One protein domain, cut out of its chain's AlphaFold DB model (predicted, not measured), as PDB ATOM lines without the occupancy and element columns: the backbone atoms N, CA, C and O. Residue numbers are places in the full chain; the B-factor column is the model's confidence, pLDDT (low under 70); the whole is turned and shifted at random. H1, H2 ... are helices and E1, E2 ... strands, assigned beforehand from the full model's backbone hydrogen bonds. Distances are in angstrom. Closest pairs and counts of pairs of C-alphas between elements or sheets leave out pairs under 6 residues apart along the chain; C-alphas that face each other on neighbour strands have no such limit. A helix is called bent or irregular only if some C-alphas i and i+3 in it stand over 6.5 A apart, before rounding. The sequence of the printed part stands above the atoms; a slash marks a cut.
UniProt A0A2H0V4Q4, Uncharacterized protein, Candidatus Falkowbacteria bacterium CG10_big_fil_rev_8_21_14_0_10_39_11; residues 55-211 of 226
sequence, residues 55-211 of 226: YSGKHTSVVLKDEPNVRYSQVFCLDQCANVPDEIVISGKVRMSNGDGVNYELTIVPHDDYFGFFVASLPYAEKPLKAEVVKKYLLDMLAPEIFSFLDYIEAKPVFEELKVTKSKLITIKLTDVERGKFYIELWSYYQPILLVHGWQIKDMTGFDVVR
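What this domain is: This is residues 55 to 211 of the 226 residues of an uncharacterized protein of Candidatus Falkowbacteria bacterium CG10_big_fil_rev_8_21_14_0_10_39_11 (UniProt A0A2H0V4Q4). What is the main picture? Two small, strongly twisted three-stranded sheets sit end to end in a rod, E4 of the first running on into E5 of the second, with the bent helix H2 passing beside both. H3 covers one face of the second sheet, H1 packs on the first, and residues 162 to 168 stick out at one end. What makes it up? The printed part has 157 residues with three named helices and seven named strands, ordered E1 E2 E3 E4 E5 E6 H1 H2 H3 E7; its class is mixed. The antiparallel sheets run E2 - E1 - E4 and E5 - E6 - E7. The whole is loose, with a radius of gyration of the C-alphas of 19.0 A and spans of 67 by 27 by 22 A.

Where its parts are: Where are the first strands? E1 is residues 60 to 64, from C-alpha 60 at (-19.709, -41.364, -34.014); E2 is 67 to 72, E3 74 to 77 and E4 81 to 85. E5, residues 88 to 95, spans 23.2 A, and E6, residues 101 to 110, spans 29.4 A. What follows? H1 is residues 115 to 121. H2, residues 131 to 154, was assigned as one helix by its hydrogen bonds but is bent, C-alphas 141 and 144 being 7.3 A apart; its arms are H2a, residues 131 to 141, and H2b, residues 144 to 154. H3, residues 176 to 196, spans 30.0 A and is only just irregular, with C-alphas 189 and 192 6.7 A apart; E7, residues 199 to 205, ends at C-alpha 205 at (-1.222, -50.480, -28.146).

How they stand to each other: How is the first sheet paired? Within hydrogen-bond range are N 72 and O 62 in the hairpin E1 and E2, 2.8 A, and N 61 and O 84 between E1 and E4, 2.8 A. E3 pairs with no named strand. Which helices are on it? H1 has a height over the sheet of 7.9 A, and its closest C-alphas to E2 are Gly 116 and Pro 68, 4.4 A. H2a stands at the sheet's level; its closest C-alphas to E4 are Ala 131 and Val 84, 4.9 A. What of the second sheet? N 90 and O 106 in the hairpin E5 and E6 are 2.8 A apart, and N 107 and O 203 between E6 and E7 2.9 A. It forms two layers with H2b and H3, helices on one face of the sheet; the closest C-alphas of E5 and H2b are Val 94 and Leu 150, 5.8 A, and those of E7 and H3 are Gln 200 and Leu 194, 5.5 A. How are the helix backbones? In H1 and H2a every O i to N i+4 pair is within hydrogen-bond range; in H2b 5 of 7 are, in H3 15 of 17.

The domain as a whole: How long is it? The two C-alphas farthest apart, those of Leu 78 and Lys 166, are 67.2 A apart. Is it continuous and sure? The printed part has no cut, and the link H2 to H3 is long, with 21 residues. Residues 78 to 79, 97 to 99, 157 to 179 and 206 to 211 have pLDDT under 70.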
ATOM      1  N   TYR A  55     -28.646 -38.610 -36.016       87.25
ATOM      2  CA  TYR A  55     -28.028 -38.236 -34.753       87.25
ATOM      3  C   TYR A  55     -26.683 -38.925 -34.612       87.25
ATOM      4  O   TYR A  55     -26.527 -40.115 -34.900       87.25
ATOM      5  N   SER A  56     -25.713 -38.175 -34.112       88.50
ATOM      6  CA  SER A  56     -24.426 -38.723 -33.736       88.50
ATOM      7  C   SER A  56     -24.588 -39.596 -32.489       88.50
ATOM      8  O   SER A  56     -25.354 -39.294 -31.568       88.50
ATOM      9  N   GLY A  57     -23.886 -40.722 -32.467       87.69
ATOM     10  CA  GLY A  57     -23.764 -41.566 -31.291       87.69
ATOM     11  C   GLY A  57     -22.721 -41.011 -30.321       87.69
ATOM     12  O   GLY A  57     -22.151 -39.941 -30.509       87.69
ATOM     13  N   LYS A  58     -22.426 -41.780 -29.267       87.25
ATOM     14  CA  LYS A  58     -21.383 -41.431 -28.284       87.25
ATOM     15  C   LYS A  58     -19.959 -41.443 -28.873       87.25
ATOM     16  O   LYS A  58     -19.069 -40.816 -28.311       87.25
ATOM     17  N   HIS A  59     -19.756 -42.201 -29.948       91.25
ATOM     18  CA  HIS A  59     -18.455 -42.456 -30.581       91.25
ATOM     19  C   HIS A  59     -18.537 -42.343 -32.106       91.25
ATOM     20  O   HIS A  59     -17.817 -43.033 -32.834       91.25
ATOM     21  N   THR A  60     -19.498 -41.566 -32.590       93.62
ATOM     22  CA  THR A  60     -19.709 -41.364 -34.014       93.62
ATOM     23  C   THR A  60     -20.109 -39.919 -34.267       93.62
ATOM     24  O   THR A  60     -20.708 -39.283 -33.402       93.62
ATOM     25  N   SER A  61     -19.829 -39.440 -35.474       92.81
ATOM     26  CA  SER A  61     -20.187 -38.117 -35.974       92.81
ATOM     27  C   SER A  61     -20.967 -38.246 -37.276       92.81
ATOM     28  O   SER A  61     -20.657 -39.102 -38.106       92.81
ATOM     29  N   VAL A  62     -21.953 -37.378 -37.494       91.88
ATOM     30  CA  VAL A  62     -22.670 -37.335 -38.773       91.88
ATOM     31  C   VAL A  62     -21.916 -36.433 -39.742       91.88
ATOM     32  O   VAL A  62     -21.510 -35.332 -39.381       91.88
ATOM     33  N   VAL A  63     -21.740 -36.885 -40.977       92.38
ATOM     34  CA  VAL A  63     -21.130 -36.107 -42.058       92.38
ATOM     35  C   VAL A  63     -22.074 -36.015 -43.241       92.38
ATOM     36  O   VAL A  63     -22.841 -36.943 -43.521       92.38
ATOM     37  N   LEU A  64     -21.989 -34.893 -43.945       89.81
ATOM     38  CA  LEU A  64     -22.676 -34.667 -45.207       89.81
ATOM     39  C   LEU A  64     -21.659 -34.754 -46.338       89.81
ATOM     40  O   LEU A  64     -20.574 -34.188 -46.232       89.81
ATOM     41  N   LYS A  65     -22.010 -35.416 -47.443       86.25
ATOM     42  CA  LYS A  65     -21.136 -35.435 -48.624       86.25
ATOM     43  C   LYS A  65     -20.883 -34.049 -49.218       86.25
ATOM     44  O   LYS A  65     -19.778 -33.808 -49.695       86.25
ATOM     45  N   ASP A  66     -21.863 -33.151 -49.142       84.38
ATOM     46  CA  ASP A  66     -21.745 -31.773 -49.639       84.38
ATOM     47  C   ASP A  66     -20.896 -30.877 -48.721       84.38
ATOM     48  O   ASP A  66     -20.349 -29.866 -49.157       84.38
ATOM     49  N   GLU A  67     -20.728 -31.279 -47.458       87.12
ATOM     50  CA  GLU A  67     -19.902 -30.589 -46.467       87.12
ATOM     51  C   GLU A  67     -18.937 -31.576 -45.793       87.12
ATOM     52  O   GLU A  67     -19.002 -31.819 -44.585       87.12
ATOM     53  N   PRO A  68     -18.012 -32.170 -46.564       85.00
ATOM     54  CA  PRO A  68     -17.314 -33.391 -46.169       85.00
ATOM     55  C   PRO A  68     -16.288 -33.182 -45.043       85.00
ATOM     56  O   PRO A  68     -15.800 -34.148 -44.460       85.00
ATOM     57  N   ASN A  69     -15.985 -31.925 -44.710       86.69
ATOM     58  CA  ASN A  69     -15.076 -31.546 -43.627       86.69
ATOM     59  C   ASN A  69     -15.813 -31.168 -42.331       86.69
ATOM     60  O   ASN A  69     -15.168 -30.897 -41.318       86.69
ATOM     61  N   VAL A  70     -17.149 -31.123 -42.344       87.00
ATOM     62  CA  VAL A  70     -17.942 -30.745 -41.173       87.00
ATOM     63  C   VAL A  70     -18.524 -31.993 -40.519       87.00
ATOM     64  O   VAL A  70     -19.160 -32.828 -41.159       87.00
ATOM     65  N   ARG A  71     -18.290 -32.113 -39.210       89.19
ATOM     66  CA  ARG A  71     -18.813 -33.186 -38.362       89.19
ATOM     67  C   ARG A  71     -19.926 -32.632 -37.486       89.19
ATOM     68  O   ARG A  71     -19.714 -31.688 -36.724       89.19
ATOM     69  N   TYR A  72     -21.099 -33.234 -37.589       87.00
ATOM     70  CA  TYR A  72     -22.321 -32.807 -36.931       87.00
ATOM     71  C   TYR A  72     -22.705 -33.761 -35.799       87.00
ATOM     72  O   TYR A  72     -22.587 -34.981 -35.925       87.00
ATOM     73  N   SER A  73     -23.236 -33.200 -34.708       87.00
ATOM     74  CA  SER A  73     -23.909 -33.977 -33.659       87.00
ATOM     75  C   SER A  73     -25.338 -34.369 -34.051       87.00
ATOM     76  O   SER A  73     -25.859 -35.395 -33.625       87.00
ATOM     77  N   GLN A  74     -25.982 -33.544 -34.873       83.31
ATOM     78  CA  GLN A  74     -27.299 -33.790 -35.445       83.31
ATOM     79  C   GLN A  74     -27.441 -32.980 -36.730       83.31
ATOM     80  O   GLN A  74     -26.978 -31.838 -36.790       83.31
ATOM     81  N   VAL A  75     -28.098 -33.542 -37.740       83.50
ATOM     82  CA  VAL A  75     -28.362 -32.820 -38.987       83.50
ATOM     83  C   VAL A  75     -29.589 -33.381 -39.703       83.50
ATOM     84  O   VAL A  75     -29.920 -34.563 -39.590       83.50
ATOM     85  N   PHE A  76     -30.293 -32.494 -40.407       79.19
ATOM     86  CA  PHE A  76     -31.370 -32.859 -41.315       79.19
ATOM     87  C   PHE A  76     -30.770 -33.256 -42.658       79.19
ATOM     88  O   PHE A  76     -30.132 -32.441 -43.319       79.19
ATOM     89  N   CYS A  77     -31.008 -34.494 -43.065       73.88
ATOM     90  CA  CYS A  77     -30.450 -35.061 -44.280       73.88
ATOM     91  C   CYS A  77     -31.577 -35.392 -45.248       73.88
ATOM     92  O   CYS A  77     -32.504 -36.127 -44.903       73.88
ATOM     93  N   LEU A  78     -31.491 -34.848 -46.458       69.44
ATOM     94  CA  LEU A  78     -32.386 -35.198 -47.561       69.44
ATOM     95  C   LEU A  78     -31.896 -36.470 -48.263       69.44
ATOM     96  O   LEU A  78     -32.691 -37.347 -48.593       69.44
ATOM     97  N   ASP A  79     -30.583 -36.579 -48.426       69.38
ATOM     98  CA  ASP A  79     -29.854 -37.693 -49.008       69.38
ATOM     99  C   ASP A  79     -28.368 -37.605 -48.589       69.38
ATOM    100  O   ASP A  79     -27.927 -36.611 -48.013       69.38
ATOM    101  N   GLN A  80     -27.586 -38.664 -48.827       77.50
ATOM    102  CA  GLN A  80     -26.112 -38.586 -48.844       77.50
ATOM    103  C   GLN A  80     -25.405 -38.178 -47.536       77.50
ATOM    104  O   GLN A  80     -24.350 -37.537 -47.548       77.50
ATOM    105  N   CYS A  81     -25.935 -38.615 -46.397       88.50
ATOM    106  CA  CYS A  81     -25.249 -38.504 -45.114       88.50
ATOM    107  C   CYS A  81     -24.698 -39.850 -44.639       88.50
ATOM    108  O   CYS A  81     -25.157 -40.927 -45.038       88.50
ATOM    109  N   ALA A  82     -23.710 -39.784 -43.758       91.94
ATOM    110  CA  ALA A  82     -23.137 -40.956 -43.128       91.94
ATOM    111  C   ALA A  82     -22.862 -40.686 -41.655       91.94
ATOM    112  O   ALA A  82     -22.382 -39.622 -41.281       91.94
ATOM    113  N   ASN A  83     -23.143 -41.676 -40.826       92.88
ATOM    114  CA  ASN A  83     -22.692 -41.726 -39.453       92.88
ATOM    115  C   ASN A  83     -21.324 -42.415 -39.461       92.88
ATOM    116  O   ASN A  83     -21.218 -43.578 -39.846       92.88
ATOM    117  N   VAL A  84     -20.267 -41.690 -39.118       93.62
ATOM    118  CA  VAL A  84     -18.880 -42.160 -39.192       93.62
ATOM    119  C   VAL A  84     -18.373 -42.395 -37.774       93.62
ATOM    120  O   VAL A  84     -18.572 -41.528 -36.926       93.62
ATOM    121  N   PRO A  85     -17.707 -43.525 -37.482       94.56
ATOM    122  CA  PRO A  85     -16.975 -43.676 -36.232       94.56
ATOM    123  C   PRO A  85     -15.955 -42.550 -36.032       94.56
ATOM    124  O   PRO A  85     -15.195 -42.234 -36.947       94.56
ATOM    125  N   ASP A  86     -15.895 -41.994 -34.824       93.94
ATOM    126  CA  ASP A  86     -14.855 -41.021 -34.462       93.94
ATOM    127  C   ASP A  86     -13.482 -41.694 -34.319       93.94
ATOM    128  O   ASP A  86     -12.440 -41.046 -34.415       93.94
ATOM    129  N   GLU A  87     -13.494 -43.004 -34.073       95.12
ATOM    130  CA  GLU A  87     -12.323 -43.829 -33.827       95.12
ATOM    131  C   GLU A  87     -12.564 -45.257 -34.327       95.12
ATOM    132  O   GLU A  87     -13.654 -45.818 -34.172       95.12
ATOM    133  N   ILE A  88     -11.535 -45.864 -34.918       94.69
ATOM    134  CA  ILE A  88     -11.540 -47.262 -35.345       94.69
ATOM    135  C   ILE A  88     -10.279 -47.936 -34.814       94.69
ATOM    136  O   ILE A  88      -9.174 -47.442 -35.005       94.69
ATOM    137  N   VAL A  89     -10.454 -49.096 -34.184       92.62
ATOM    138  CA  VAL A  89      -9.348 -49.957 -33.754       92.62
ATOM    139  C   VAL A  89      -9.153 -51.072 -34.778       92.62
ATOM    140  O   VAL A  89     -10.106 -51.784 -35.115       92.62
ATOM    141  N   ILE A  90      -7.923 -51.201 -35.270       90.12
ATOM    142  CA  ILE A  90      -7.455 -52.258 -36.167       90.12
ATOM    143  C   ILE A  90      -6.471 -53.118 -35.381       90.12
ATOM    144  O   ILE A  90      -5.442 -52.622 -34.933       90.12
ATOM    145  N   SER A  91      -6.763 -54.404 -35.234       87.81
ATOM    146  CA  SER A  91      -5.881 -55.341 -34.537       87.81
ATOM    147  C   SER A  91      -5.275 -56.323 -35.530       87.81
ATOM    148  O   SER A  91      -5.956 -56.790 -36.444       87.81
ATOM    149  N   GLY A  92      -4.007 -56.670 -35.338       84.38
ATOM    150  CA  GLY A  92      -3.315 -57.629 -36.187       84.38
ATOM    151  C   GLY A  92      -2.229 -58.396 -35.447       84.38
ATOM    152  O   GLY A  92      -1.867 -58.089 -34.312       84.38
ATOM    153  N   LYS A  93      -1.713 -59.429 -36.112       84.31
ATOM    154  CA  LYS A  93      -0.598 -60.242 -35.631       84.31
ATOM    155  C   LYS A  93       0.403 -60.414 -36.758       84.31
ATOM    156  O   LYS A  93       0.040 -60.898 -37.826       84.31
ATOM    157  N   VAL A  94       1.653 -60.053 -36.506       80.69
ATOM    158  CA  VAL A  94       2.757 -60.220 -37.456       80.69
ATOM    159  C   VAL A  94       3.747 -61.254 -36.948       80.69
ATOM    160  O   VAL A  94       3.891 -61.449 -35.740       80.69
ATOM    161  N   ARG A  95       4.439 -61.916 -37.872       79.06
ATOM    162  CA  ARG A  95       5.567 -62.790 -37.559       79.06
ATOM    163  C   ARG A  95       6.855 -62.060 -37.919       79.06
ATOM    164  O   ARG A  95       7.005 -61.585 -39.036       79.06
ATOM    165  N   MET A  96       7.768 -61.960 -36.965       74.50
ATOM    166  CA  MET A  96       9.090 -61.383 -37.192       74.50
ATOM    167  C   MET A  96      10.033 -62.428 -37.803       74.50
ATOM    168  O   MET A  96       9.816 -63.634 -37.659       74.50
ATOM    169  N   SER A  97      11.127 -61.981 -38.425       68.62
ATOM    170  CA  SER A  97      12.079 -62.871 -39.110       68.62
ATOM    171  C   SER A  97      12.789 -63.879 -38.182       68.62
ATOM    172  O   SER A  97      13.325 -64.881 -38.648       68.62
ATOM    173  N   ASN A  98      12.772 -63.657 -36.863       69.06
ATOM    174  CA  ASN A  98      13.304 -64.569 -35.841       69.06
ATOM    175  C   ASN A  98      12.288 -65.658 -35.433       69.06
ATOM    176  O   ASN A  98      12.593 -66.512 -34.604       69.06
ATOM    177  N   GLY A  99      11.083 -65.623 -36.007       69.75
ATOM    178  CA  GLY A  99       9.995 -66.551 -35.734       69.75
ATOM    179  C   GLY A  99       9.042 -66.129 -34.614       69.75
ATOM    180  O   GLY A  99       8.025 -66.801 -34.449       69.75
ATOM    181  N   ASP A 100       9.314 -65.041 -33.888       73.62
ATOM    182  CA  ASP A 100       8.432 -64.538 -32.833       73.62
ATOM    183  C   ASP A 100       7.185 -63.859 -33.433       73.62
ATOM    184  O   ASP A 100       7.257 -63.183 -34.459       73.62
ATOM    185  N   GLY A 101       6.026 -64.029 -32.789       74.88
ATOM    186  CA  GLY A 101       4.794 -63.336 -33.164       74.88
ATOM    187  C   GLY A 101       4.589 -62.071 -32.335       74.88
ATOM    188  O   GLY A 101       4.755 -62.116 -31.119       74.88
ATOM    189  N   VAL A 102       4.181 -60.972 -32.961       77.56
ATOM    190  CA  VAL A 102       3.835 -59.715 -32.282       77.56
ATOM    191  C   VAL A 102       2.389 -59.371 -32.596       77.56
ATOM    192  O   VAL A 102       2.020 -59.246 -33.764       77.56
ATOM    193  N   ASN A 103       1.572 -59.229 -31.555       83.06
ATOM    194  CA  ASN A 103       0.244 -58.642 -31.694       83.06
ATOM    195  C   ASN A 103       0.365 -57.114 -31.671       83.06
ATOM    196  O   ASN A 103       1.274 -56.567 -31.042       83.06
ATOM    197  N   TYR A 104      -0.535 -56.428 -32.364       84.69
ATOM    198  CA  TYR A 104      -0.627 -54.975 -32.332       84.69
ATOM    199  C   TYR A 104      -2.082 -54.528 -32.434       84.69
ATOM    200  O   TYR A 104      -2.915 -55.202 -33.044       84.69
ATOM    201  N   GLU A 105      -2.361 -53.364 -31.859       90.31
ATOM    202  CA  GLU A 105      -3.613 -52.639 -32.012       90.31
ATOM    203  C   GLU A 105      -3.306 -51.208 -32.445       90.31
ATOM    204  O   GLU A 105      -2.494 -50.511 -31.837       90.31
ATOM    205  N   LEU A 106      -3.957 -50.783 -33.519       91.25
ATOM    206  CA  LEU A 106      -3.820 -49.476 -34.125       91.25
ATOM    207  C   LEU A 106      -5.135 -48.727 -33.984       91.25
ATOM    208  O   LEU A 106      -6.153 -49.137 -34.542       91.25
ATOM    209  N   THR A 107      -5.101 -47.611 -33.272       94.50
ATOM    210  CA  THR A 107      -6.251 -46.726 -33.137       94.50
ATOM    211  C   THR A 107      -6.129 -45.601 -34.151       94.50
ATOM    212  O   THR A 107      -5.201 -44.791 -34.074       94.50
ATOM    213  N   ILE A 108      -7.066 -45.538 -35.094       95.94
ATOM    214  CA  ILE A 108      -7.113 -44.510 -36.137       95.94
ATOM    215  C   ILE A 108      -8.308 -43.580 -35.946       95.94
ATOM    216  O   ILE A 108      -9.372 -43.993 -35.481       95.94
ATOM    217  N   VAL A 109      -8.132 -42.323 -36.338       96.38
ATOM    218  CA  VAL A 109      -9.157 -41.273 -36.292       96.38
ATOM    219  C   VAL A 109      -9.193 -40.489 -37.606       96.38
ATOM    220  O   VAL A 109      -8.202 -40.496 -38.342       96.38
ATOM    221  N   PRO A 110     -10.302 -39.799 -37.915       95.81
ATOM    222  CA  PRO A 110     -10.367 -38.876 -39.044       95.81
ATOM    223  C   PRO A 110      -9.257 -37.815 -38.993       95.81
ATOM    224  O   PRO A 110      -8.970 -37.260 -37.928       95.81
ATOM    225  N   HIS A 111      -8.647 -37.506 -40.138       95.25
ATOM    226  CA  HIS A 111      -7.681 -36.413 -40.258       95.25
ATOM    227  C   HIS A 111      -8.378 -35.113 -40.670       95.25
ATOM    228  O   HIS A 111      -9.017 -35.073 -41.716       95.25
ATOM    229  N   ASP A 112      -8.192 -34.025 -39.925       90.25
ATOM    230  CA  ASP A 112      -8.975 -32.792 -40.110       90.25
ATOM    231  C   ASP A 112      -8.903 -32.211 -41.539       90.25
ATOM    232  O   ASP A 112      -9.932 -31.828 -42.090       90.25
ATOM    233  N   ASP A 113      -7.727 -32.227 -42.176       91.25
ATOM    234  CA  ASP A 113      -7.555 -31.670 -43.533       91.25
ATOM    235  C   ASP A 113      -7.903 -32.624 -44.691       91.25
ATOM    236  O   ASP A 113      -8.165 -32.176 -45.807       91.25
ATOM    237  N   TYR A 114      -7.872 -33.940 -44.460       92.62
ATOM    238  CA  TYR A 114      -7.941 -34.949 -45.530       92.62
ATOM    239  C   TYR A 114      -9.185 -35.829 -45.442       92.62
ATOM    240  O   TYR A 114      -9.511 -36.539 -46.394       92.62
ATOM    241  N   PHE A 115      -9.910 -35.791 -44.326       94.25
ATOM    242  CA  PHE A 115     -11.052 -36.666 -44.103       94.25
ATOM    243  C   PHE A 115     -12.164 -36.478 -45.137       94.25
ATOM    244  O   PHE A 115     -12.837 -37.445 -45.497       94.25
ATOM    245  N   GLY A 116     -12.295 -35.282 -45.717       91.56
ATOM    246  CA  GLY A 116     -13.264 -35.053 -46.779       91.56
ATOM    247  C   GLY A 116     -13.078 -35.952 -48.012       91.56
ATOM    248  O   GLY A 116     -14.065 -36.298 -48.662       91.56
ATOM    249  N   PHE A 117     -11.853 -36.419 -48.298       90.88
ATOM    250  CA  PHE A 117     -11.605 -37.398 -49.368       90.88
ATOM    251  C   PHE A 117     -12.267 -38.748 -49.080       90.88
ATOM    252  O   PHE A 117     -12.859 -39.354 -49.976       90.88
ATOM    253  N   PHE A 118     -12.231 -39.196 -47.822       94.38
ATOM    254  CA  PHE A 118     -12.927 -40.408 -47.401       94.38
ATOM    255  C   PHE A 118     -14.434 -40.255 -47.551       94.38
ATOM    256  O   PHE A 118     -15.082 -41.110 -48.153       94.38
ATOM    257  N   VAL A 119     -14.991 -39.147 -47.055       92.94
ATOM    258  CA  VAL A 119     -16.435 -38.881 -47.115       92.94
ATOM    259  C   VAL A 119     -16.928 -38.866 -48.563       92.94
ATOM    260  O   VAL A 119     -17.945 -39.488 -48.877       92.94
ATOM    261  N   ALA A 120     -16.169 -38.244 -49.471       90.06
ATOM    262  CA  ALA A 120     -16.468 -38.250 -50.901       90.06
ATOM    263  C   ALA A 120     -16.434 -39.662 -51.518       90.06
ATOM    264  O   ALA A 120     -17.216 -39.952 -52.426       90.06
ATOM    265  N   SER A 121     -15.565 -40.548 -51.019       91.62
ATOM    266  CA  SER A 121     -15.426 -41.930 -51.504       91.62
ATOM    267  C   SER A 121     -16.556 -42.868 -51.067       91.62
ATOM    268  O   SER A 121     -16.777 -43.895 -51.709       91.62
ATOM    269  N   LEU A 122     -17.300 -42.521 -50.005       92.06
ATOM    270  CA  LEU A 122     -18.382 -43.359 -49.487       92.06
ATOM    271  C   LEU A 122     -19.421 -43.680 -50.576       92.06
ATOM    272  O   LEU A 122     -19.675 -42.855 -51.460       92.06
ATOM    273  N   PRO A 123     -20.079 -44.851 -50.524       88.88
ATOM    274  CA  PRO A 123     -21.107 -45.193 -51.498       88.88
ATOM    275  C   PRO A 123     -22.285 -44.210 -51.441       88.88
ATOM    276  O   PRO A 123     -22.588 -43.615 -50.407       88.88
ATOM    277  N   TYR A 124     -22.959 -44.014 -52.575       81.88
ATOM    278  CA  TYR A 124     -24.220 -43.274 -52.605       81.88
ATOM    279  C   TYR A 124     -25.336 -44.141 -52.025       81.88
ATOM    280  O   TYR A 124     -25.482 -45.305 -52.401       81.88
ATOM    281  N   ALA A 125     -26.114 -43.569 -51.111       82.25
ATOM    282  CA  ALA A 125     -27.245 -44.232 -50.487       82.25
ATOM    283  C   ALA A 125     -28.399 -43.239 -50.311       82.25
ATOM    284  O   ALA A 125     -28.193 -42.090 -49.922       82.25
ATOM    285  N   GLU A 126     -29.619 -43.713 -50.570       79.69
ATOM    286  CA  GLU A 126     -30.863 -42.961 -50.334       79.69
ATOM    287  C   GLU A 126     -31.155 -42.770 -48.836       79.69
ATOM    288  O   GLU A 126     -31.990 -41.959 -48.448       79.69
ATOM    289  N   LYS A 127     -30.481 -43.544 -47.980       83.62
ATOM    290  CA  LYS A 127     -30.596 -43.488 -46.523       83.62
ATOM    291  C   LYS A 127     -29.236 -43.203 -45.895       83.62
ATOM    292  O   LYS A 127     -28.227 -43.609 -46.478       83.62
ATOM    293  N   PRO A 128     -29.211 -42.591 -44.697       87.06
ATOM    294  CA  PRO A 128     -27.987 -42.423 -43.928       87.06
ATOM    295  C   PRO A 128     -27.196 -43.730 -43.817       87.06
ATOM    296  O   PRO A 128     -27.747 -44.775 -43.446       87.06
ATOM    297  N   LEU A 129     -25.901 -43.688 -44.134       91.19
ATOM    298  CA  LEU A 129     -25.017 -44.826 -43.890       91.19
ATOM    299  C   LEU A 129     -24.763 -44.961 -42.390       91.19
ATOM    300  O   LEU A 129     -24.415 -43.992 -41.723       91.19
ATOM    301  N   LYS A 130     -24.897 -46.177 -41.862       92.00
ATOM    302  CA  LYS A 130     -24.584 -46.467 -40.459       92.00
ATOM    303  C   LYS A 130     -23.080 -46.616 -40.242       92.00
ATOM    304  O   LYS A 130     -22.358 -47.047 -41.145       92.00
ATOM    305  N   ALA A 131     -22.637 -46.369 -39.013       92.56
ATOM    306  CA  ALA A 131     -21.230 -46.429 -38.620       92.56
ATOM    307  C   ALA A 131     -20.574 -47.788 -38.891       92.56
ATOM    308  O   ALA A 131     -19.421 -47.842 -39.313       92.56
ATOM    309  N   GLU A 132     -21.304 -48.891 -38.730       92.94
ATOM    310  CA  GLU A 132     -20.795 -50.238 -39.004       92.94
ATOM    311  C   GLU A 132     -20.522 -50.452 -40.496       92.94
ATOM    312  O   GLU A 132     -19.543 -51.099 -40.865       92.94
ATOM    313  N   VAL A 133     -21.367 -49.877 -41.357       93.69
ATOM    314  CA  VAL A 133     -21.213 -49.949 -42.816       93.69
ATOM    315  C   VAL A 133     -20.009 -49.118 -43.253       93.69
ATOM    316  O   VAL A 133     -19.194 -49.596 -44.037       93.69
ATOM    317  N   VAL A 134     -19.858 -47.913 -42.697       94.50
ATOM    318  CA  VAL A 134     -18.701 -47.039 -42.944       94.50
ATOM    319  C   VAL A 134     -17.402 -47.700 -42.478       94.50
ATOM    320  O   VAL A 134     -16.428 -47.738 -43.228       94.50
ATOM    321  N   LYS A 135     -17.395 -48.279 -41.269       94.69
ATOM    322  CA  LYS A 135     -16.247 -49.023 -40.736       94.69
ATOM    323  C   LYS A 135     -15.868 -50.175 -41.659       94.69
ATOM    324  O   LYS A 135     -14.697 -50.323 -41.990       94.69
ATOM    325  N   LYS A 136     -16.845 -50.982 -42.078       94.69
ATOM    326  CA  LYS A 136     -16.601 -52.101 -42.991       94.69
ATOM    327  C   LYS A 136     -16.006 -51.617 -44.314       94.69
ATOM    328  O   LYS A 136     -15.013 -52.172 -44.755       94.69
ATOM    329  N   TYR A 137     -16.560 -50.552 -44.891       94.69
ATOM    330  CA  TYR A 137     -16.064 -49.969 -46.137       94.69
ATOM    331  C   TYR A 137     -14.592 -49.537 -46.039       94.69
ATOM    332  O   TYR A 137     -13.801 -49.855 -46.925       94.69
ATOM    333  N   LEU A 138     -14.202 -48.875 -44.944       93.94
ATOM    334  CA  LEU A 138     -12.800 -48.521 -44.706       93.94
ATOM    335  C   LEU A 138     -11.907 -49.761 -44.567       93.94
ATOM    336  O   LEU A 138     -10.828 -49.804 -45.144       93.94
ATOM    337  N   LEU A 139     -12.339 -50.770 -43.805       92.44
ATOM    338  CA  LEU A 139     -11.547 -51.987 -43.610       92.44
ATOM    339  C   LEU A 139     -11.378 -52.780 -44.911       92.44
ATOM    340  O   LEU A 139     -10.285 -53.270 -45.170       92.44
ATOM    341  N   ASP A 140     -12.417 -52.853 -45.743       93.88
ATOM    342  CA  ASP A 140     -12.352 -53.486 -47.064       93.88
ATOM    343  C   ASP A 140     -11.369 -52.735 -47.985       93.88
ATOM    344  O   ASP A 140     -10.613 -53.359 -48.729       93.88
ATOM    345  N   MET A 141     -11.326 -51.399 -47.894       91.31
ATOM    346  CA  MET A 141     -10.377 -50.551 -48.628       91.31
ATOM    347  C   MET A 141      -8.928 -50.748 -48.161       91.31
ATOM    348  O   MET A 141      -8.024 -50.811 -48.989       91.31
ATOM    349  N   LEU A 142      -8.705 -50.872 -46.850       90.94
ATOM    350  CA  LEU A 142      -7.374 -51.053 -46.260       90.94
ATOM    351  C   LEU A 142      -6.885 -52.508 -46.288       90.94
ATOM    352  O   LEU A 142      -5.705 -52.751 -46.044       90.94
ATOM    353  N   ALA A 143      -7.754 -53.481 -46.570       89.75
ATOM    354  CA  ALA A 143      -7.418 -54.900 -46.503       89.75
ATOM    355  C   ALA A 143      -6.154 -55.284 -47.304       89.75
ATOM    356  O   ALA A 143      -5.290 -55.942 -46.722       89.75
ATOM    357  N   PRO A 144      -5.965 -54.859 -48.573       89.69
ATOM    358  CA  PRO A 144      -4.759 -55.196 -49.337       89.69
ATOM    359  C   PRO A 144      -3.469 -54.715 -48.664       89.69
ATOM    360  O   PRO A 144      -2.468 -55.431 -48.653       89.69
ATOM    361  N   GLU A 145      -3.510 -53.533 -48.058       88.50
ATOM    362  CA  GLU A 145      -2.376 -52.925 -47.361       88.50
ATOM    363  C   GLU A 145      -2.111 -53.612 -46.019       88.50
ATOM    364  O   GLU A 145      -0.969 -53.882 -45.655       88.50
ATOM    365  N   ILE A 146      -3.171 -53.989 -45.300       83.81
ATOM    366  CA  ILE A 146      -3.055 -54.769 -44.065       83.81
ATOM    367  C   ILE A 146      -2.394 -56.127 -44.338       83.81
ATOM    368  O   ILE A 146      -1.538 -56.549 -43.562       83.81
ATOM    369  N   PHE A 147      -2.754 -56.804 -45.432       82.06
ATOM    370  CA  PHE A 147      -2.125 -58.074 -45.801       82.06
ATOM    371  C   PHE A 147      -0.675 -57.887 -46.252       82.06
ATOM    372  O   PHE A 147       0.194 -58.647 -45.832       82.06
ATOM    373  N   SER A 148      -0.403 -56.844 -47.037       84.88
ATOM    374  CA  SER A 148       0.942 -56.540 -47.545       84.88
ATOM    375  C   SER A 148       1.923 -56.147 -46.430       84.88
ATOM    376  O   SER A 148       3.132 -56.349 -46.562       84.88
ATOM    377  N   PHE A 149       1.423 -55.633 -45.300       83.44
ATOM    378  CA  PHE A 149       2.239 -55.345 -44.120       83.44
ATOM    379  C   PHE A 149       2.887 -56.599 -43.517       83.44
ATOM    380  O   PHE A 149       3.996 -56.526 -42.981       83.44
ATOM    381  N   LEU A 150       2.214 -57.753 -43.603       78.75
ATOM    382  CA  LEU A 150       2.739 -59.016 -43.079       78.75
ATOM    383  C   LEU A 150       4.033 -59.399 -43.802       78.75
ATOM    384  O   LEU A 150       5.056 -59.615 -43.153       78.75
ATOM    385  N   ASP A 151       3.994 -59.374 -45.134       80.62
ATOM    386  CA  ASP A 151       5.150 -59.665 -45.985       80.62
ATOM    387  C   ASP A 151       6.271 -58.634 -45.773       80.62
ATOM    388  O   ASP A 151       7.454 -58.980 -45.718       80.62
ATOM    389  N   TYR A 152       5.903 -57.359 -45.597       81.56
ATOM    390  CA  TYR A 152       6.844 -56.273 -45.326       81.56
ATOM    391  C   TYR A 152       7.639 -56.482 -44.030       81.56
ATOM    392  O   TYR A 152       8.860 -56.317 -44.026       81.56
ATOM    393  N   ILE A 153       6.966 -56.838 -42.929       77.31
ATOM    394  CA  ILE A 153       7.623 -57.055 -41.631       77.31
ATOM    395  C   ILE A 153       8.424 -58.355 -41.613       77.31
ATOM    396  O   ILE A 153       9.523 -58.368 -41.058       77.31
ATOM    397  N   GLU A 154       7.927 -59.434 -42.223       74.81
ATOM    398  CA  GLU A 154       8.645 -60.714 -42.257       74.81
ATOM    399  C   GLU A 154       9.969 -60.608 -43.034       74.81
ATOM    400  O   GLU A 154      10.972 -61.215 -42.650       74.81
ATOM    401  N   ALA A 155      10.007 -59.774 -44.079       74.56
ATOM    402  CA  ALA A 155      11.212 -59.502 -44.859       74.56
ATOM    403  C   ALA A 155      12.242 -58.609 -44.137       74.56
ATOM    404  O   ALA A 155      13.390 -58.514 -44.587       74.56
ATOM    405  N   LYS A 156      11.870 -57.938 -43.037       71.56
ATOM    406  CA  LYS A 156      12.785 -57.062 -42.296       71.56
ATOM    407  C   LYS A 156      13.630 -57.844 -41.287       71.56
ATOM    408  O   LYS A 156      13.100 -58.680 -40.557       71.56
ATOM    409  N   PRO A 157      14.941 -57.553 -41.183       60.44
ATOM    410  CA  PRO A 157      15.781 -58.169 -40.167       60.44
ATOM    411  C   PRO A 157      15.300 -57.753 -38.774       60.44
ATOM    412  O   PRO A 157      15.139 -56.560 -38.502       60.44
ATOM    413  N   VAL A 158      15.076 -58.732 -37.891       61.22
ATOM    414  CA  VAL A 158      14.712 -58.469 -36.491       61.22
ATOM    415  C   VAL A 158      15.745 -57.564 -35.834       61.22
ATOM    416  O   VAL A 158      16.951 -57.696 -36.050       61.22
ATOM    417  N   PHE A 159      15.253 -56.665 -34.986       57.88
ATOM    418  CA  PHE A 159      16.046 -55.846 -34.082       57.88
ATOM    419  C   PHE A 159      16.771 -56.726 -33.045       57.88
ATOM    420  O   PHE A 159      16.379 -56.775 -31.888       57.88
ATOM    421  N   GLU A 160      17.805 -57.466 -33.440       49.50
ATOM    422  CA  GLU A 160      18.554 -58.303 -32.506       49.50
ATOM    423  C   GLU A 160      19.526 -57.460 -31.671       49.50
ATOM    424  O   GLU A 160      20.579 -57.038 -32.143       49.50
ATOM    425  N   GLU A 161      19.226 -57.296 -30.381       41.69
ATOM    426  CA  GLU A 161      20.275 -57.374 -29.365       41.69
ATOM    427  C   GLU A 161      20.226 -58.769 -28.730       41.69
ATOM    428  O   GLU A 161      19.340 -59.108 -27.945       41.69
ATOM    429  N   LEU A 162      21.200 -59.605 -29.098       34.47
ATOM    430  CA  LEU A 162      21.432 -60.937 -28.543       34.47
ATOM    431  C   LEU A 162      21.500 -60.896 -27.006       34.47
ATOM    432  O   LEU A 162      22.546 -60.610 -26.423       34.47
ATOM    433  N   LYS A 163      20.420 -61.291 -26.328       35.00
ATOM    434  CA  LYS A 163      20.488 -61.784 -24.945       35.00
ATOM    435  C   LYS A 163      19.971 -63.209 -24.864       35.00
ATOM    436  O   LYS A 163      18.805 -63.483 -24.582       35.00
ATOM    437  N   VAL A 164      20.904 -64.134 -25.080       34.91
ATOM    438  CA  VAL A 164      20.743 -65.551 -24.759       34.91
ATOM    439  C   VAL A 164      20.576 -65.672 -23.249       34.91
ATOM    440  O   VAL A 164      21.548 -65.589 -22.502       34.91
ATOM    441  N   THR A 165      19.350 -65.907 -22.788       40.19
ATOM    442  CA  THR A 165      19.124 -66.352 -21.413       40.19
ATOM    443  C   THR A 165      18.396 -67.681 -21.458       40.19
ATOM    444  O   THR A 165      17.314 -67.805 -22.029       40.19
ATOM    445  N   LYS A 166      19.048 -68.709 -20.913       44.62
ATOM    446  CA  LYS A 166      18.489 -70.053 -20.806       44.62
ATOM    447  C   LYS A 166      17.251 -70.016 -19.909       44.62
ATOM    448  O   LYS A 166      17.318 -69.529 -18.786       44.62
ATOM    449  N   SER A 167      16.217 -70.710 -20.375       42.72
ATOM    450  CA  SER A 167      15.128 -71.327 -19.612       42.72
ATOM    451  C   SER A 167      13.788 -70.588 -19.497       42.72
ATOM    452  O   SER A 167      13.704 -69.434 -19.100       42.72
ATOM    453  N   LYS A 168      12.763 -71.414 -19.771       38.66
ATOM    454  CA  LYS A 168      11.323 -71.326 -19.509       38.66
ATOM    455  C   LYS A 168      10.550 -70.202 -20.195       38.66
ATOM    456  O   LYS A 168      10.970 -69.060 -20.279       38.66
ATOM    457  N   LEU A 169       9.392 -70.616 -20.707       39.31
ATOM    458  CA  LEU A 169       8.396 -69.808 -21.387       39.31
ATOM    459  C   LEU A 169       8.059 -68.558 -20.576       39.31
ATOM    460  O   LEU A 169       7.496 -68.643 -19.488       39.31
ATOM    461  N   ILE A 170       8.438 -67.415 -21.127       40.28
ATOM    462  CA  ILE A 170       8.141 -66.088 -20.613       40.28
ATOM    463  C   ILE A 170       7.561 -65.336 -21.807       40.28
ATOM    464  O   ILE A 170       8.188 -65.293 -22.868       40.28
ATOM    465  N   THR A 171       6.372 -64.756 -21.649       38.41
ATOM    466  CA  THR A 171       5.898 -63.679 -22.519       38.41
ATOM    467  C   THR A 171       6.902 -62.543 -22.369       38.41
ATOM    468  O   THR A 171       6.917 -61.842 -21.355       38.41
ATOM    469  N   ILE A 172       7.842 -62.435 -23.305       47.84
ATOM    470  CA  ILE A 172       8.873 -61.404 -23.244       47.84
ATOM    471  C   ILE A 172       8.212 -60.131 -23.734       47.84
ATOM    472  O   ILE A 172       7.955 -59.964 -24.920       47.84
ATOM    473  N   LYS A 173       7.905 -59.228 -22.803       51.31
ATOM    474  CA  LYS A 173       7.589 -57.854 -23.177       51.31
ATOM    475  C   LYS A 173       8.790 -57.325 -23.954       51.31
ATOM    476  O   LYS A 173       9.904 -57.376 -23.429       51.31
ATOM    477  N   LEU A 174       8.562 -56.845 -25.179       56.53
ATOM    478  CA  LEU A 174       9.571 -56.105 -25.938       56.53
ATOM    479  C   LEU A 174      10.195 -55.065 -25.003       56.53
ATOM    480  O   LEU A 174       9.477 -54.389 -24.246       56.53
ATOM    481  N   THR A 175      11.518 -54.940 -25.037       63.91
ATOM    482  CA  THR A 175      12.175 -53.818 -24.367       63.91
ATOM    483  C   THR A 175      11.591 -52.512 -24.907       63.91
ATOM    484  O   THR A 175      11.093 -52.462 -26.034       63.91
ATOM    485  N   ASP A 176      11.614 -51.437 -24.119       60.88
ATOM    486  CA  ASP A 176      11.028 -50.161 -24.560       60.88
ATOM    487  C   ASP A 176      11.694 -49.642 -25.854       60.88
ATOM    488  O   ASP A 176      11.043 -49.005 -26.680       60.88
ATOM    489  N   VAL A 177      12.961 -50.012 -26.091       60.97
ATOM    490  CA  VAL A 177      13.697 -49.737 -27.335       60.97
ATOM    491  C   VAL A 177      13.131 -50.527 -28.519       60.97
ATOM    492  O   VAL A 177      12.914 -49.953 -29.584       60.97
ATOM    493  N   GLU A 178      12.872 -51.827 -28.367       69.25
ATOM    494  CA  GLU A 178      12.306 -52.649 -29.446       69.25
ATOM    495  C   GLU A 178      10.842 -52.283 -29.738       69.25
ATOM    496  O   GLU A 178      10.455 -52.251 -30.905       69.25
ATOM    497  N   ARG A 179      10.050 -51.920 -28.714       68.88
ATOM    498  CA  ARG A 179       8.703 -51.350 -28.922       68.88
ATOM    499  C   ARG A 179       8.773 -50.050 -29.698       68.88
ATOM    500  O   ARG A 179       8.011 -49.886 -30.638       68.88
ATOM    501  N   GLY A 180       9.701 -49.158 -29.347       71.62
ATOM    502  CA  GLY A 180       9.906 -47.907 -30.075       71.62
ATOM    503  C   GLY A 180      10.259 -48.138 -31.545       71.62
ATOM    504  O   GLY A 180       9.700 -47.485 -32.421       71.62
ATOM    505  N   LYS A 181      11.130 -49.109 -31.842       77.44
ATOM    506  CA  LYS A 181      11.477 -49.455 -33.227       77.44
ATOM    507  C   LYS A 181      10.292 -50.052 -33.989       77.44
ATOM    508  O   LYS A 181      10.009 -49.608 -35.094       77.44
ATOM    509  N   PHE A 182       9.569 -51.001 -33.397       79.12
ATOM    510  CA  PHE A 182       8.385 -51.590 -34.026       79.12
ATOM    511  C   PHE A 182       7.254 -50.564 -34.222       79.12
ATOM    512  O   PHE A 182       6.616 -50.547 -35.270       79.12
ATOM    513  N   TYR A 183       7.071 -49.652 -33.266       82.06
ATOM    514  CA  TYR A 183       6.161 -48.513 -33.377       82.06
ATOM    515  C   TYR A 183       6.514 -47.627 -34.575       82.06
ATOM    516  O   TYR A 183       5.638 -47.275 -35.358       82.06
ATOM    517  N   ILE A 184       7.797 -47.285 -34.745       83.44
ATOM    518  CA  ILE A 184       8.254 -46.476 -35.883       83.44
ATOM    519  C   ILE A 184       7.963 -47.192 -37.203       83.44
ATOM    520  O   ILE A 184       7.546 -46.541 -38.157       83.44
ATOM    521  N   GLU A 185       8.147 -48.509 -37.263       85.31
ATOM    522  CA  GLU A 185       7.868 -49.299 -38.465       85.31
ATOM    523  C   GLU A 185       6.378 -49.345 -38.808       85.31
ATOM    524  O   GLU A 185       5.997 -49.052 -39.941       85.31
ATOM    525  N   LEU A 186       5.527 -49.633 -37.818       86.56
ATOM    526  CA  LEU A 186       4.073 -49.584 -37.970       86.56
ATOM    527  C   LEU A 186       3.602 -48.204 -38.421       86.56
ATOM    528  O   LEU A 186       2.850 -48.095 -39.389       86.56
ATOM    529  N   TRP A 187       4.070 -47.151 -37.746       89.75
ATOM    530  CA  TRP A 187       3.732 -45.775 -38.093       89.75
ATOM    531  C   TRP A 187       4.159 -45.447 -39.524       89.75
ATOM    532  O   TRP A 187       3.363 -44.931 -40.303       89.75
ATOM    533  N   SER A 188       5.406 -45.761 -39.885       89.62
ATOM    534  CA  SER A 188       5.972 -45.437 -41.200       89.62
ATOM    535  C   SER A 188       5.263 -46.164 -42.338       89.62
ATOM    536  O   SER A 188       5.187 -45.626 -43.439       89.62
ATOM    537  N   TYR A 189       4.739 -47.362 -42.076       90.62
ATOM    538  CA  TYR A 189       3.958 -48.114 -43.047       90.62
ATOM    539  C   TYR A 189       2.518 -47.589 -43.161       90.62
ATOM    540  O   TYR A 189       2.076 -47.228 -44.248       90.62
ATOM    541  N   TYR A 190       1.787 -47.506 -42.044       92.06
ATOM    542  CA  TYR A 190       0.351 -47.217 -42.067       92.06
ATOM    543  C   TYR A 190       0.011 -45.735 -42.216       92.06
ATOM    544  O   TYR A 190      -0.951 -45.415 -42.909       92.06
ATOM    545  N   GLN A 191       0.761 -44.818 -41.598       93.88
ATOM    546  CA  GLN A 191       0.424 -43.391 -41.629       93.88
ATOM    547  C   GLN A 191       0.283 -42.820 -43.053       93.88
ATOM    548  O   GLN A 191      -0.721 -42.152 -43.299       93.88
ATOM    549  N   PRO A 192       1.207 -43.051 -44.014       93.12
ATOM    550  CA  PRO A 192       1.036 -42.513 -45.365       93.12
ATOM    551  C   PRO A 192      -0.199 -43.083 -46.076       93.12
ATOM    552  O   PRO A 192      -0.893 -42.343 -46.768       93.12
ATOM    553  N   ILE A 193      -0.508 -44.365 -45.867       92.75
ATOM    554  CA  ILE A 193      -1.679 -45.038 -46.443       92.75
ATOM    555  C   ILE A 193      -2.964 -44.438 -45.866       92.75
ATOM    556  O   ILE A 193      -3.865 -44.043 -46.602       92.75
ATOM    557  N   LEU A 194      -3.031 -44.305 -44.540       94.62
ATOM    558  CA  LEU A 194      -4.178 -43.723 -43.852       94.62
ATOM    559  C   LEU A 194      -4.423 -42.277 -44.286       94.62
ATOM    560  O   LEU A 194      -5.572 -41.925 -44.547       94.62
ATOM    561  N   LEU A 195      -3.368 -41.468 -44.445       93.81
ATOM    562  CA  LEU A 195      -3.486 -40.077 -44.894       93.81
ATOM    563  C   LEU A 195      -4.113 -39.963 -46.287       93.81
ATOM    564  O   LEU A 195      -4.982 -39.116 -46.488       93.81
ATOM    565  N   VAL A 196      -3.728 -40.835 -47.228       91.88
ATOM    566  CA  VAL A 196      -4.342 -40.900 -48.571       91.88
ATOM    567  C   VAL A 196      -5.841 -41.189 -48.481       91.88
ATOM    568  O   VAL A 196      -6.624 -40.701 -49.295       91.88
ATOM    569  N   HIS A 197      -6.247 -41.934 -47.457       92.50
ATOM    570  CA  HIS A 197      -7.637 -42.263 -47.187       92.50
ATOM    571  C   HIS A 197      -8.306 -41.333 -46.170       92.50
ATOM    572  O   HIS A 197      -9.417 -41.630 -45.757       92.50
ATOM    573  N   GLY A 198      -7.690 -40.216 -45.767       94.50
ATOM    574  CA  GLY A 198      -8.303 -39.236 -44.863       94.50
ATOM    575  C   GLY A 198      -8.326 -39.621 -43.378       94.50
ATOM    576  O   GLY A 198      -9.053 -39.004 -42.598       94.50
ATOM    577  N   TRP A 199      -7.536 -40.612 -42.972       95.94
ATOM    578  CA  TRP A 199      -7.394 -41.080 -41.591       95.94
ATOM    579  C   TRP A 199      -5.971 -40.853 -41.075       95.94
ATOM    580  O   TRP A 199      -5.034 -40.604 -41.832       95.94
ATOM    581  N   GLN A 200      -5.790 -40.946 -39.763       95.94
ATOM    582  CA  GLN A 200      -4.485 -40.854 -39.116       95.94
ATOM    583  C   GLN A 200      -4.419 -41.730 -37.875       95.94
ATOM    584  O   GLN A 200      -5.439 -42.026 -37.252       95.94
ATOM    585  N   ILE A 201      -3.207 -42.114 -37.497       94.94
ATOM    586  CA  ILE A 201      -2.957 -42.864 -36.274       94.94
ATOM    587  C   ILE A 201      -3.063 -41.913 -35.077       94.94
ATOM    588  O   ILE A 201      -2.390 -40.885 -35.025       94.94
ATOM    589  N   LYS A 202      -3.902 -42.271 -34.103       94.19
ATOM    590  CA  LYS A 202      -4.019 -41.582 -32.810       94.19
ATOM    591  C   LYS A 202      -3.179 -42.259 -31.736       94.19
ATOM    592  O   LYS A 202      -2.519 -41.571 -30.966       94.19
ATOM    593  N   ASP A 203      -3.237 -43.587 -31.675       88.31
ATOM    594  CA  ASP A 203      -2.533 -44.378 -30.666       88.31
ATOM    595  C   ASP A 203      -2.180 -45.776 -31.195       88.31
ATOM    596  O   ASP A 203      -2.814 -46.283 -32.127       88.31
ATOM    597  N   MET A 204      -1.176 -46.401 -30.583       82.75
ATOM    598  CA  MET A 204      -0.786 -47.786 -30.828       82.75
ATOM    599  C   MET A 204      -0.545 -48.532 -29.519       82.75
ATOM    600  O   MET A 204       0.301 -48.151 -28.706       82.75
ATOM    601  N   THR A 205      -1.239 -49.654 -29.357       78.31
ATOM    602  CA  THR A 205      -1.222 -50.480 -28.146       78.31
ATOM    603  C   THR A 205      -1.048 -51.965 -28.481       78.31
ATOM    604  O   THR A 205      -0.863 -52.355 -29.633       78.31
ATOM    605  N   GLY A 206      -1.053 -52.824 -27.455       62.56
ATOM    606  CA  GLY A 206      -1.148 -54.277 -27.644       62.56
ATOM    607  C   GLY A 206       0.144 -54.997 -28.047       62.56
ATOM    608  O   GLY A 206       0.067 -56.128 -28.515       62.56
ATOM    609  N   PHE A 207       1.317 -54.378 -27.856       66.75
ATOM    610  CA  PHE A 207       2.633 -54.943 -28.199       66.75
ATOM    611  C   PHE A 207       3.074 -56.094 -27.280       66.75
ATOM    612  O   PHE A 207       4.009 -55.957 -26.484       66.75
ATOM    613  N   ASP A 208       2.421 -57.244 -27.414       63.97
ATOM    614  CA  ASP A 208       2.776 -58.473 -26.711       63.97
ATOM    615  C   ASP A 208       3.477 -59.453 -27.661       63.97
ATOM    616  O   ASP A 208       2.935 -59.833 -28.704       63.97
ATOM    617  N   VAL A 209       4.690 -59.886 -27.292       59.66
ATOM    618  CA  VAL A 209       5.409 -60.936 -28.026       59.66
ATOM    619  C   VAL A 209       4.930 -62.297 -27.557       59.66
ATOM    620  O   VAL A 209       5.097 -62.676 -26.394       59.66
ATOM    621  N   VAL A 210       4.403 -63.072 -28.493       59.72
ATOM    622  CA  VAL A 210       4.083 -64.479 -28.295       59.72
ATOM    623  C   VAL A 210       5.217 -65.304 -28.897       59.72
ATOM    624  O   VAL A 210       5.287 -65.498 -30.111       59.72
ATOM    625  N   ARG A 211       6.120 -65.801 -28.044       50.47
ATOM    626  CA  ARG A 211       7.135 -66.784 -28.450       50.47
ATOM    627  C   ARG A 211       6.529 -68.180 -28.444       50.47
ATOM    628  O   ARG A 211       6.279 -68.709 -27.366       50.47
TER     629      ARG A 211